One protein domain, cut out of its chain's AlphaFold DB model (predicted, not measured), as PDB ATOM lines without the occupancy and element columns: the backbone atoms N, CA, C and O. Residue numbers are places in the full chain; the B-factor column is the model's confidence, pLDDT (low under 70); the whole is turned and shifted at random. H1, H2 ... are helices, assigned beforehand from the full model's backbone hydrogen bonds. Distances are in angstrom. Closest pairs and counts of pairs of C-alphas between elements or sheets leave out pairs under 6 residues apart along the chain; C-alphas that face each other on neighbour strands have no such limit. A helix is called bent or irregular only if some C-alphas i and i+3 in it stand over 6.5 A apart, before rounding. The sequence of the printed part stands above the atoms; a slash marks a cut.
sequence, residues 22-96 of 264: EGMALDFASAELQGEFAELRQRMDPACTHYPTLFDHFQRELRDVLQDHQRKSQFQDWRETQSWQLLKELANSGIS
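Overview. This is residues 22 to 96 of the 264 residues of an uncharacterized protein of Vitis vinifera (UniProt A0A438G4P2). The longest helix, H3, runs along the length of a small, elongated body of four helices, and after a loop H4 folds back beside it the opposite way. H1 crosses H3 steeply and also packs on the beginning of H4, while H2 runs alongside H4 in roughly the same direction and meets H3 only at the corner where the chain turns. The printed part has 75 residues with four named helices in the order H1, H2, H3, H4 and no named strand; its class is all helix. It is compact, with a radius of gyration of the C-alphas of 11.8 A, and spans 35 by 23 by 22 A.

Arrangement. Start from H3, residues 52 to 71. Through its residues 58 to 66 alone it touches H1, residues 22 to 34, at a steep tilt of 50 degrees, the same way; their closest C-alphas, Ala 25 and Leu 62, are 4.6 A apart. H3 only just touches H4, residues 82 to 95, with 3 pairs of C-alphas within 8 A; the closest are those of Gln 59 and Leu 87, 7.6 A apart. These two form a helical hairpin, at a shallow tilt of 19 degrees, opposite ways. H2, residues 38 to 50, touches H3 only at the corner by their link, where the closest C-alphas, Cys 48 and Phe 55, are 5.5 A apart. H2 touches H4, the same way at a tilt of 36 degrees, only just steep; their closest C-alphas, Thr 49 and Gly 94, are 6.4 A apart. H2, H3 and H4 are an up and down bundle, each running against the one before it in the chain. H1 touches H4 with residues 28 to 32 alone, at a steep tilt of 58 degrees, and the closest C-alphas, Phe 28 and Ser 83, are 6.0 A apart. H1 and H2 are close but not clearly touching, with the C-alphas of Phe 28 and Leu 40 7.2 A apart. In H3 and H4 every O i to N i+4 pair is within hydrogen-bond range; in H1 8 of 9 are, and in H2 6 of 9.

Along the chain. Find C-alpha 52 at (115.062, 9.118, 2.987); from there H3 runs 28.8 A to C-alpha 71 at (96.256, 22.862, -13.901). H4 covers 19.7 A and ends at C-alpha 95, (107.053, 3.513, 9.025). H1 begins at C-alpha 22, (111.937, 13.908, -12.215), and covers 18.3 A. H2 covers 20.3 A and is irregular, but only just: C-alphas 43 and 46 are 6.9 A apart.

Size, cuts and confidence. The two C-alphas farthest apart, those of His 50 and Ser 73, are 35.5 A apart. The printed part has no cut; the links from H1 to H2 and from H2 to H3 are tight, and the one from H3 to H4, 10 residues, is short. Mean pLDDT of the printed part is 77.6, and residues 44 to 50 and 93 to 96 are under 70.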
ATOM      1  N   GLU A  22     112.923  13.338 -11.287       72.38
ATOM      2  CA  GLU A  22     111.937  13.908 -12.215       72.38
ATOM      3  C   GLU A  22     111.419  12.872 -13.231       72.38
ATOM      4  O   GLU A  22     110.216  12.765 -13.465       72.38
ATOM      5  N   GLY A  23     112.307  12.049 -13.798       78.06
ATOM      6  CA  GLY A  23     111.934  10.979 -14.725       78.06
ATOM      7  C   GLY A  23     111.078   9.912 -14.046       78.06
ATOM      8  O   GLY A  23     110.054   9.497 -14.582       78.06
ATOM      9  N   MET A  24     111.426   9.539 -12.814       77.75
ATOM     10  CA  MET A  24     110.602   8.616 -12.035       77.75
ATOM     11  C   MET A  24     109.238   9.237 -11.681       77.75
ATOM     12  O   MET A  24     108.226   8.542 -11.683       77.75
ATOM     13  N   ALA A  25     109.174  10.540 -11.387       77.94
ATOM     14  CA  ALA A  25     107.914  11.227 -11.091       77.94
ATOM     15  C   ALA A  25     106.983  11.272 -12.318       77.94
ATOM     16  O   ALA A  25     105.768  11.091 -12.190       77.94
ATOM     17  N   LEU A  26     107.556  11.456 -13.511       80.00
ATOM     18  CA  LEU A  26     106.844  11.378 -14.787       80.00
ATOM     19  C   LEU A  26     106.349   9.962 -15.098       80.00
ATOM     20  O   LEU A  26     105.228   9.824 -15.593       80.00
ATOM     21  N   ASP A  27     107.123   8.925 -14.770       82.44
ATOM     22  CA  ASP A  27     106.678   7.531 -14.896       82.44
ATOM     23  C   ASP A  27     105.429   7.280 -14.035       82.44
ATOM     24  O   ASP A  27     104.459   6.692 -14.510       82.44
ATOM     25  N   PHE A  28     105.400   7.789 -12.797       77.00
ATOM     26  CA  PHE A  28     104.230   7.687 -11.916       77.00
ATOM     27  C   PHE A  28     103.020   8.452 -12.457       77.00
ATOM     28  O   PHE A  28     101.918   7.911 -12.504       77.00
ATOM     29  N   ALA A  29     103.209   9.688 -12.920       77.88
ATOM     30  CA  ALA A  29     102.124  10.455 -13.527       77.88
ATOM     31  C   ALA A  29     101.604   9.806 -14.824       77.88
ATOM     32  O   ALA A  29     100.410   9.868 -15.112       77.88
ATOM     33  N   SER A  30     102.475   9.149 -15.589       81.25
ATOM     34  CA  SER A  30     102.091   8.403 -16.794       81.25
ATOM     35  C   SER A  30     101.351   7.113 -16.442       81.25
ATOM     36  O   SER A  30     100.347   6.790 -17.077       81.25
ATOM     37  N   ALA A  31     101.786   6.413 -15.393       81.62
ATOM     38  CA  ALA A  31     101.093   5.256 -14.842       81.62
ATOM     39  C   ALA A  31      99.706   5.609 -14.293       81.62
ATOM     40  O   ALA A  31      98.806   4.790 -14.412       81.62
ATOM     41  N   GLU A  32      99.477   6.829 -13.793       81.19
ATOM     42  CA  GLU A  32      98.126   7.316 -13.462       81.19
ATOM     43  C   GLU A  32      97.182   7.282 -14.658       81.19
ATOM     44  O   GLU A  32      96.019   6.903 -14.535       81.19
ATOM     45  N   LEU A  33      97.691   7.647 -15.831       77.12
ATOM     46  CA  LEU A  33      96.904   7.675 -17.058       77.12
ATOM     47  C   LEU A  33      96.722   6.275 -17.665       77.12
ATOM     48  O   LEU A  33      95.765   6.056 -18.406       77.12
ATOM     49  N   GLN A  34      97.626   5.340 -17.365       77.88
ATOM     50  CA  GLN A  34      97.671   3.995 -17.956       77.88
ATOM     51  C   GLN A  34      97.160   2.886 -17.017       77.88
ATOM     52  O   GLN A  34      96.771   1.820 -17.485       77.88
ATOM     53  N   GLY A  35      97.115   3.132 -15.707       72.38
ATOM     54  CA  GLY A  35      96.725   2.175 -14.670       72.38
ATOM     55  C   GLY A  35      97.802   1.152 -14.273       72.38
ATOM     56  O   GLY A  35      97.475   0.170 -13.605       72.38
ATOM     57  N   GLU A  36      99.070   1.335 -14.659       78.56
ATOM     58  CA  GLU A  36     100.145   0.345 -14.459       78.56
ATOM     59  C   GLU A  36     101.110   0.723 -13.321       78.56
ATOM     60  O   GLU A  36     102.133   1.370 -13.520       78.56
ATOM     61  N   PHE A  37     100.811   0.277 -12.098       75.62
ATOM     62  CA  PHE A  37     101.570   0.671 -10.897       75.62
ATOM     63  C   PHE A  37     102.438  -0.423 -10.265       75.62
ATOM     64  O   PHE A  37     103.244  -0.143  -9.374       75.62
ATOM     65  N   ALA A  38     102.264  -1.681 -10.675       73.06
ATOM     66  CA  ALA A  38     102.885  -2.826 -10.006       73.06
ATOM     67  C   ALA A  38     104.420  -2.809 -10.112       73.06
ATOM     68  O   ALA A  38     105.116  -3.029  -9.121       73.06
ATOM     69  N   GLU A  39     104.942  -2.492 -11.296       71.50
ATOM     70  CA  GLU A  39     106.380  -2.418 -11.566       71.50
ATOM     71  C   GLU A  39     107.034  -1.212 -10.868       71.50
ATOM     72  O   GLU A  39     108.108  -1.322 -10.272       71.50
ATOM     73  N   LEU A  40     106.335  -0.074 -10.843       70.50
ATOM     74  CA  LEU A  40     106.788   1.144 -10.169       70.50
ATOM     75  C   LEU A  40     106.878   0.975  -8.651       70.50
ATOM     76  O   LEU A  40     107.840   1.427  -8.027       70.50
ATOM     77  N   ARG A  41     105.924   0.255  -8.051       72.00
ATOM     78  CA  ARG A  41     105.959  -0.077  -6.623       72.00
ATOM     79  C   ARG A  41     107.211  -0.875  -6.256       72.00
ATOM     80  O   ARG A  41     107.842  -0.581  -5.244       72.00
ATOM     81  N   GLN A  42     107.594  -1.850  -7.082       73.31
ATOM     82  CA  GLN A  42     108.764  -2.696  -6.833       73.31
ATOM     83  C   GLN A  42     110.085  -1.912  -6.907       73.31
ATOM     84  O   GLN A  42     111.009  -2.195  -6.145       73.31
ATOM     85  N   ARG A  43     110.176  -0.909  -7.790       70.56
ATOM     86  CA  ARG A  43     111.357  -0.037  -7.915       70.56
ATOM     87  C   ARG A  43     111.507   0.938  -6.743       70.56
ATOM     88  O   ARG A  43     112.632   1.292  -6.398       70.56
ATOM     89  N   MET A  44     110.401   1.364  -6.132       66.94
ATOM     90  CA  MET A  44     110.394   2.441  -5.133       66.94
ATOM     91  C   MET A  44     110.566   1.967  -3.677       66.94
ATOM     92  O   MET A  44     111.085   2.716  -2.848       66.94
ATOM     93  N   ASP A  45     110.202   0.721  -3.364       68.44
ATOM     94  CA  ASP A  45     110.304   0.130  -2.015       68.44
ATOM     95  C   ASP A  45     111.734   0.150  -1.399       68.44
ATOM     96  O   ASP A  45     111.901   0.483  -0.219       68.44
ATOM     97  N   PRO A  46     112.824  -0.088  -2.162       65.94
ATOM     98  CA  PRO A  46     114.182   0.038  -1.624       65.94
ATOM     99  C   PRO A  46     114.589   1.496  -1.358       65.94
ATOM    100  O   PRO A  46     115.331   1.776  -0.412       65.94
ATOM    101  N   ALA A  47     114.106   2.435  -2.181       63.44
ATOM    102  CA  ALA A  47     114.478   3.845  -2.102       63.44
ATOM    103  C   ALA A  47     113.926   4.509  -0.832       63.44
ATOM    104  O   ALA A  47     114.658   5.235  -0.157       63.44
ATOM    105  N   CYS A  48     112.685   4.191  -0.439       61.56
ATOM    106  CA  CYS A  48     112.087   4.730   0.786       61.56
ATOM    107  C   CYS A  48     112.745   4.206   2.074       61.56
ATOM    108  O   CYS A  48     112.672   4.864   3.110       61.56
ATOM    109  N   THR A  49     113.410   3.048   2.019       63.41
ATOM    110  CA  THR A  49     114.037   2.419   3.193       63.41
ATOM    111  C   THR A  49     115.486   2.864   3.399       63.41
ATOM    112  O   THR A  49     115.935   3.005   4.537       63.41
ATOM    113  N   HIS A  50     116.232   3.089   2.314       63.00
ATOM    114  CA  HIS A  50     117.675   3.346   2.378       63.00
ATOM    115  C   HIS A  50     118.073   4.797   2.087       63.00
ATOM    116  O   HIS A  50     119.152   5.212   2.505       63.00
ATOM    117  N   TYR A  51     117.214   5.576   1.422       70.69
ATOM    118  CA  TYR A  51     117.539   6.932   0.971       70.69
ATOM    119  C   TYR A  51     116.407   7.926   1.287       70.69
ATOM    120  O   TYR A  51     115.748   8.426   0.376       70.69
ATOM    121  N   PRO A  52     116.178   8.262   2.573       70.38
ATOM    122  CA  PRO A  52     115.062   9.118   2.987       70.38
ATOM    123  C   PRO A  52     115.086  10.511   2.337       70.38
ATOM    124  O   PRO A  52     114.040  11.029   1.968       70.38
ATOM    125  N   THR A  53     116.267  11.093   2.107       76.25
ATOM    126  CA  THR A  53     116.400  12.390   1.418       76.25
ATOM    127  C   THR A  53     116.044  12.320  -0.066       76.25
ATOM    128  O   THR A  53     115.485  13.272  -0.602       76.25
ATOM    129  N   LEU A  54     116.362  11.203  -0.730       73.56
ATOM    130  CA  LEU A  54     116.016  10.972  -2.135       73.56
ATOM    131  C   LEU A  54     114.510  10.747  -2.274       73.56
ATOM    132  O   LEU A  54     113.864  11.313  -3.148       73.56
ATOM    133  N   PHE A  55     113.938   9.981  -1.344       77.00
ATOM    134  CA  PHE A  55     112.500   9.786  -1.269       77.00
ATOM    135  C   PHE A  55     111.769  11.117  -1.060       77.00
ATOM    136  O   PHE A  55     110.828  11.396  -1.793       77.00
ATOM    137  N   ASP A  56     112.230  11.977  -0.145       78.38
ATOM    138  CA  ASP A  56     111.662  13.315   0.072       78.38
ATOM    139  C   ASP A  56     111.712  14.199  -1.181       78.38
ATOM    140  O   ASP A  56     110.765  14.947  -1.439       78.38
ATOM    141  N   HIS A  57     112.802  14.130  -1.952       81.25
ATOM    142  CA  HIS A  57     112.927  14.842  -3.222       81.25
ATOM    143  C   HIS A  57     111.909  14.312  -4.239       81.25
ATOM    144  O   HIS A  57     111.086  15.075  -4.741       81.25
ATOM    145  N   PHE A  58     111.842  12.993  -4.414       81.31
ATOM    146  CA  PHE A  58     110.846  12.341  -5.260       81.31
ATOM    147  C   PHE A  58     109.395  12.693  -4.876       81.31
ATOM    148  O   PHE A  58     108.567  12.959  -5.747       81.31
ATOM    149  N   GLN A  59     109.064  12.760  -3.578       84.88
ATOM    150  CA  GLN A  59     107.720  13.161  -3.138       84.88
ATOM    151  C   GLN A  59     107.344  14.574  -3.607       84.88
ATOM    152  O   GLN A  59     106.162  14.848  -3.834       84.88
ATOM    153  N   ARG A  60     108.324  15.483  -3.696       86.00
ATOM    154  CA  ARG A  60     108.127  16.860  -4.172       86.00
ATOM    155  C   ARG A  60     107.953  16.883  -5.684       86.00
ATOM    156  O   ARG A  60     106.964  17.441  -6.142       86.00
ATOM    157  N   GLU A  61     108.814  16.185  -6.415       85.44
ATOM    158  CA  GLU A  61     108.728  16.094  -7.876       85.44
ATOM    159  C   GLU A  61     107.389  15.494  -8.328       85.44
ATOM    160  O   GLU A  61     106.674  16.085  -9.137       85.44
ATOM    161  N   LEU A  62     106.957  14.379  -7.724       85.44
ATOM    162  CA  LEU A  62     105.659  13.776  -8.040       85.44
ATOM    163  C   LEU A  62     104.497  14.729  -7.737       85.44
ATOM    164  O   LEU A  62     103.542  14.830  -8.507       85.44
ATOM    165  N   ARG A  63     104.570  15.463  -6.624       88.56
ATOM    166  CA  ARG A  63     103.560  16.467  -6.284       88.56
ATOM    167  C   ARG A  63     103.489  17.572  -7.336       88.56
ATOM    168  O   ARG A  63     102.381  17.967  -7.704       88.56
ATOM    169  N   ASP A  64     104.628  18.071  -7.792       86.94
ATOM    170  CA  ASP A  64     104.697  19.181  -8.738       86.94
ATOM    171  C   ASP A  64     104.195  18.761 -10.124       86.94
ATOM    172  O   ASP A  64     103.374  19.471 -10.719       86.94
ATOM    173  N   VAL A  65     104.567  17.560 -10.584       88.88
ATOM    174  CA  VAL A  65     104.053  16.964 -11.827       88.88
ATOM    175  C   VAL A  65     102.536  16.789 -11.761       88.88
ATOM    176  O   VAL A  65     101.826  17.204 -12.683       88.88
ATOM    177  N   LEU A  66     102.000  16.230 -10.671       87.31
ATOM    178  CA  LEU A  66     100.556  16.028 -10.543       87.31
ATOM    179  C   LEU A  66      99.795  17.364 -10.462       87.31
ATOM    180  O   LEU A  66      98.745  17.526 -11.081       87.31
ATOM    181  N   GLN A  67     100.334  18.366  -9.765       87.62
ATOM    182  CA  GLN A  67      99.737  19.704  -9.751       87.62
ATOM    183  C   GLN A  67      99.728  20.352 -11.137       87.62
ATOM    184  O   GLN A  67      98.767  21.043 -11.483       87.62
ATOM    185  N   ASP A  68     100.763  20.125 -11.946       87.88
ATOM    186  CA  ASP A  68     100.802  20.611 -13.321       87.88
ATOM    187  C   ASP A  68      99.715  19.974 -14.197       87.88
ATOM    188  O   ASP A  68      99.040  20.662 -14.966       87.88
ATOM    189  N   HIS A  69      99.460  18.680 -14.012       84.75
ATOM    190  CA  HIS A  69      98.396  17.963 -14.715       84.75
ATOM    191  C   HIS A  69      96.990  18.382 -14.244       84.75
ATOM    192  O   HIS A  69      96.077  18.505 -15.067       84.75
ATOM    193  N   GLN A  70      96.817  18.726 -12.962       88.00
ATOM    194  CA  GLN A  70      95.580  19.336 -12.462       88.00
ATOM    195  C   GLN A  70      95.331  20.723 -13.071       88.00
ATOM    196  O   GLN A  70      94.208  21.024 -13.479       88.00
ATOM    197  N   ARG A  71      96.369  21.567 -13.199       86.44
ATOM    198  CA  ARG A  71      96.256  22.862 -13.901       86.44
ATOM    199  C   ARG A  71      95.832  22.684 -15.361       86.44
ATOM    200  O   ARG A  71      95.092  23.513 -15.881       86.44
ATOM    201  N   LYS A  72      96.245  21.584 -15.994       88.62
ATOM    202  CA  LYS A  72      95.846  21.177 -17.354       88.62
ATOM    203  C   LYS A  72      94.484  20.459 -17.414       88.62
ATOM    204  O   LYS A  72      94.127  19.936 -18.464       88.62
ATOM    205  N   SER A  73      93.719  20.453 -16.316       80.44
ATOM    206  CA  SER A  73      92.370  19.871 -16.197       80.44
ATOM    207  C   SER A  73      92.278  18.357 -16.432       80.44
ATOM    208  O   SER A  73      91.213  17.865 -16.798       80.44
ATOM    209  N   GLN A  74      93.359  17.604 -16.203       77.56
ATOM    210  CA  GLN A  74      93.332  16.144 -16.363       77.56
ATOM    211  C   GLN A  74      92.671  15.412 -15.183       77.56
ATOM    212  O   GLN A  74      92.149  14.315 -15.358       77.56
ATOM    213  N   PHE A  75      92.633  16.024 -13.995       79.94
ATOM    214  CA  PHE A  75      91.945  15.515 -12.802       79.94
ATOM    215  C   PHE A  75      91.561  16.666 -11.854       79.94
ATOM    216  O   PHE A  75      92.133  17.752 -11.939       79.94
ATOM    217  N   GLN A  76      90.561  16.451 -10.981       78.75
ATOM    218  CA  GLN A  76      90.015  17.499 -10.096       78.75
ATOM    219  C   GLN A  76      90.885  17.789  -8.866       78.75
ATOM    220  O   GLN A  76      91.096  18.960  -8.554       78.75
ATOM    221  N   ASP A  77      91.393  16.757  -8.189       85.88
ATOM    222  CA  ASP A  77      92.306  16.886  -7.048       85.88
ATOM    223  C   ASP A  77      93.460  15.888  -7.189       85.88
ATOM    224  O   ASP A  77      93.264  14.673  -7.206       85.88
ATOM    225  N   TRP A  78      94.686  16.406  -7.271       85.25
ATOM    226  CA  TRP A  78      95.905  15.607  -7.351       85.25
ATOM    227  C   TRP A  78      96.095  14.671  -6.146       85.25
ATOM    228  O   TRP A  78      96.773  13.652  -6.259       85.25
ATOM    229  N   ARG A  79      95.491  14.980  -4.991       84.81
ATOM    230  CA  ARG A  79      95.590  14.157  -3.773       84.81
ATOM    231  C   ARG A  79      94.799  12.856  -3.848       84.81
ATOM    232  O   ARG A  79      95.083  11.939  -3.080       84.81
ATOM    233  N   GLU A  80      93.807  12.790  -4.728       85.81
ATOM    234  CA  GLU A  80      92.962  11.607  -4.909       85.81
ATOM    235  C   GLU A  80      93.534  10.632  -5.947       85.81
ATOM    236  O   GLU A  80      92.994   9.541  -6.117       85.81
ATOM    237  N   THR A  81      94.644  10.993  -6.598       86.69
ATOM    238  CA  THR A  81      95.330  10.145  -7.585       86.69
ATOM    239  C   THR A  81      95.890   8.873  -6.949       86.69
ATOM    240  O   THR A  81      96.376   8.881  -5.810       86.69
ATOM    241  N   GLN A  82      95.851   7.767  -7.695       81.75
ATOM    242  CA  GLN A  82      96.374   6.475  -7.238       81.75
ATOM    243  C   GLN A  82      97.884   6.547  -6.986       81.75
ATOM    244  O   GLN A  82      98.372   6.014  -5.990       81.75
ATOM    245  N   SER A  83      98.608   7.299  -7.811       84.88
ATOM    246  CA  SER A  83     100.035   7.602  -7.672       84.88
ATOM    247  C   SER A  83     100.364   8.210  -6.309       84.88
ATOM    248  O   SER A  83     101.283   7.764  -5.617       84.88
ATOM    249  N   TRP A  84      99.588   9.214  -5.887       87.94
ATOM    250  CA  TRP A  84      99.792   9.875  -4.602       87.94
ATOM    251  C   TRP A  84      99.408   8.981  -3.421       87.94
ATOM    252  O   TRP A  84     100.104   8.966  -2.402       87.94
ATOM    253  N   GLN A  85      98.332   8.201  -3.552       87.00
ATOM    254  CA  GLN A  85      97.915   7.246  -2.524       87.00
ATOM    255  C   GLN A  85      98.949   6.130  -2.323       87.00
ATOM    256  O   GLN A  85      99.303   5.844  -1.180       87.00
ATOM    257  N   LEU A  86      99.499   5.568  -3.403       82.81
ATOM    258  CA  LEU A  86     100.549   4.545  -3.361       82.81
ATOM    259  C   LEU A  86     101.835   5.067  -2.720       82.81
ATOM    260  O   LEU A  86     102.436   4.386  -1.889       82.81
ATOM    261  N   LEU A  87     102.242   6.298  -3.045       84.19
ATOM    262  CA  LEU A  87     103.387   6.941  -2.403       84.19
ATOM    263  C   LEU A  87     103.183   7.073  -0.887       84.19
ATOM    264  O   LEU A  87     104.106   6.837  -0.105       84.19
ATOM    265  N   LYS A  88     101.973   7.452  -0.458       84.75
ATOM    266  CA  LYS A  88     101.631   7.546   0.966       84.75
ATOM    267  C   LYS A  88     101.541   6.180   1.625       84.75
ATOM    268  O   LYS A  88     101.980   6.057   2.763       84.75
ATOM    269  N   GLU A  89     101.040   5.165   0.932       83.50
ATOM    270  CA  GLU A  89     101.067   3.785   1.410       83.50
ATOM    271  C   GLU A  89     102.506   3.322   1.647       83.50
ATOM    272  O   GLU A  89     102.784   2.830   2.730       83.50
ATOM    273  N   LEU A  90     103.428   3.564   0.708       78.31
ATOM    274  CA  LEU A  90     104.845   3.198   0.833       78.31
ATOM    275  C   LEU A  90     105.559   3.958   1.958       78.31
ATOM    276  O   LEU A  90     106.279   3.369   2.765       78.31
ATOM    277  N   ALA A  91     105.307   5.266   2.067       76.31
ATOM    278  CA  ALA A  91     105.815   6.067   3.178       76.31
ATOM    279  C   ALA A  91     105.304   5.532   4.526       76.31
ATOM    280  O   ALA A  91     106.053   5.454   5.495       76.31
ATOM    281  N   ASN A  92     104.037   5.120   4.583       72.44
ATOM    282  CA  ASN A  92     103.428   4.589   5.794       72.44
ATOM    283  C   ASN A  92     103.807   3.122   6.054       72.44
ATOM    284  O   ASN A  92     103.860   2.736   7.215       72.44
ATOM    285  N   SER A  93     104.106   2.306   5.039       64.94
ATOM    286  CA  SER A  93     104.513   0.902   5.195       64.94
ATOM    287  C   SER A  93     105.967   0.769   5.639       64.94
ATOM    288  O   SER A  93     106.272  -0.111   6.437       64.94
ATOM    289  N   GLY A  94     106.851   1.680   5.217       54.78
ATOM    290  CA  GLY A  94     108.209   1.782   5.763       54.78
ATOM    291  C   GLY A  94     108.239   2.242   7.229       54.78
ATOM    292  O   GLY A  94     109.166   1.909   7.970       54.78
ATOM    293  N   ILE A  95     107.201   2.968   7.665       50.47
ATOM    294  CA  ILE A  95     107.053   3.513   9.025       50.47
ATOM    295  C   ILE A  95     106.174   2.608   9.922       50.47
ATOM    296  O   ILE A  95     106.256   2.687  11.150       50.47
ATOM    297  N   SER A  96     105.369   1.702   9.353       43.50
ATOM    298  CA  SER A  96     104.398   0.893  10.097       43.50
ATOM    299  C   SER A  96     104.838  -0.564  10.294       43.50
ATOM    300  O   SER A  96     104.828  -1.386   9.385       43.50
TER     301      SER A  96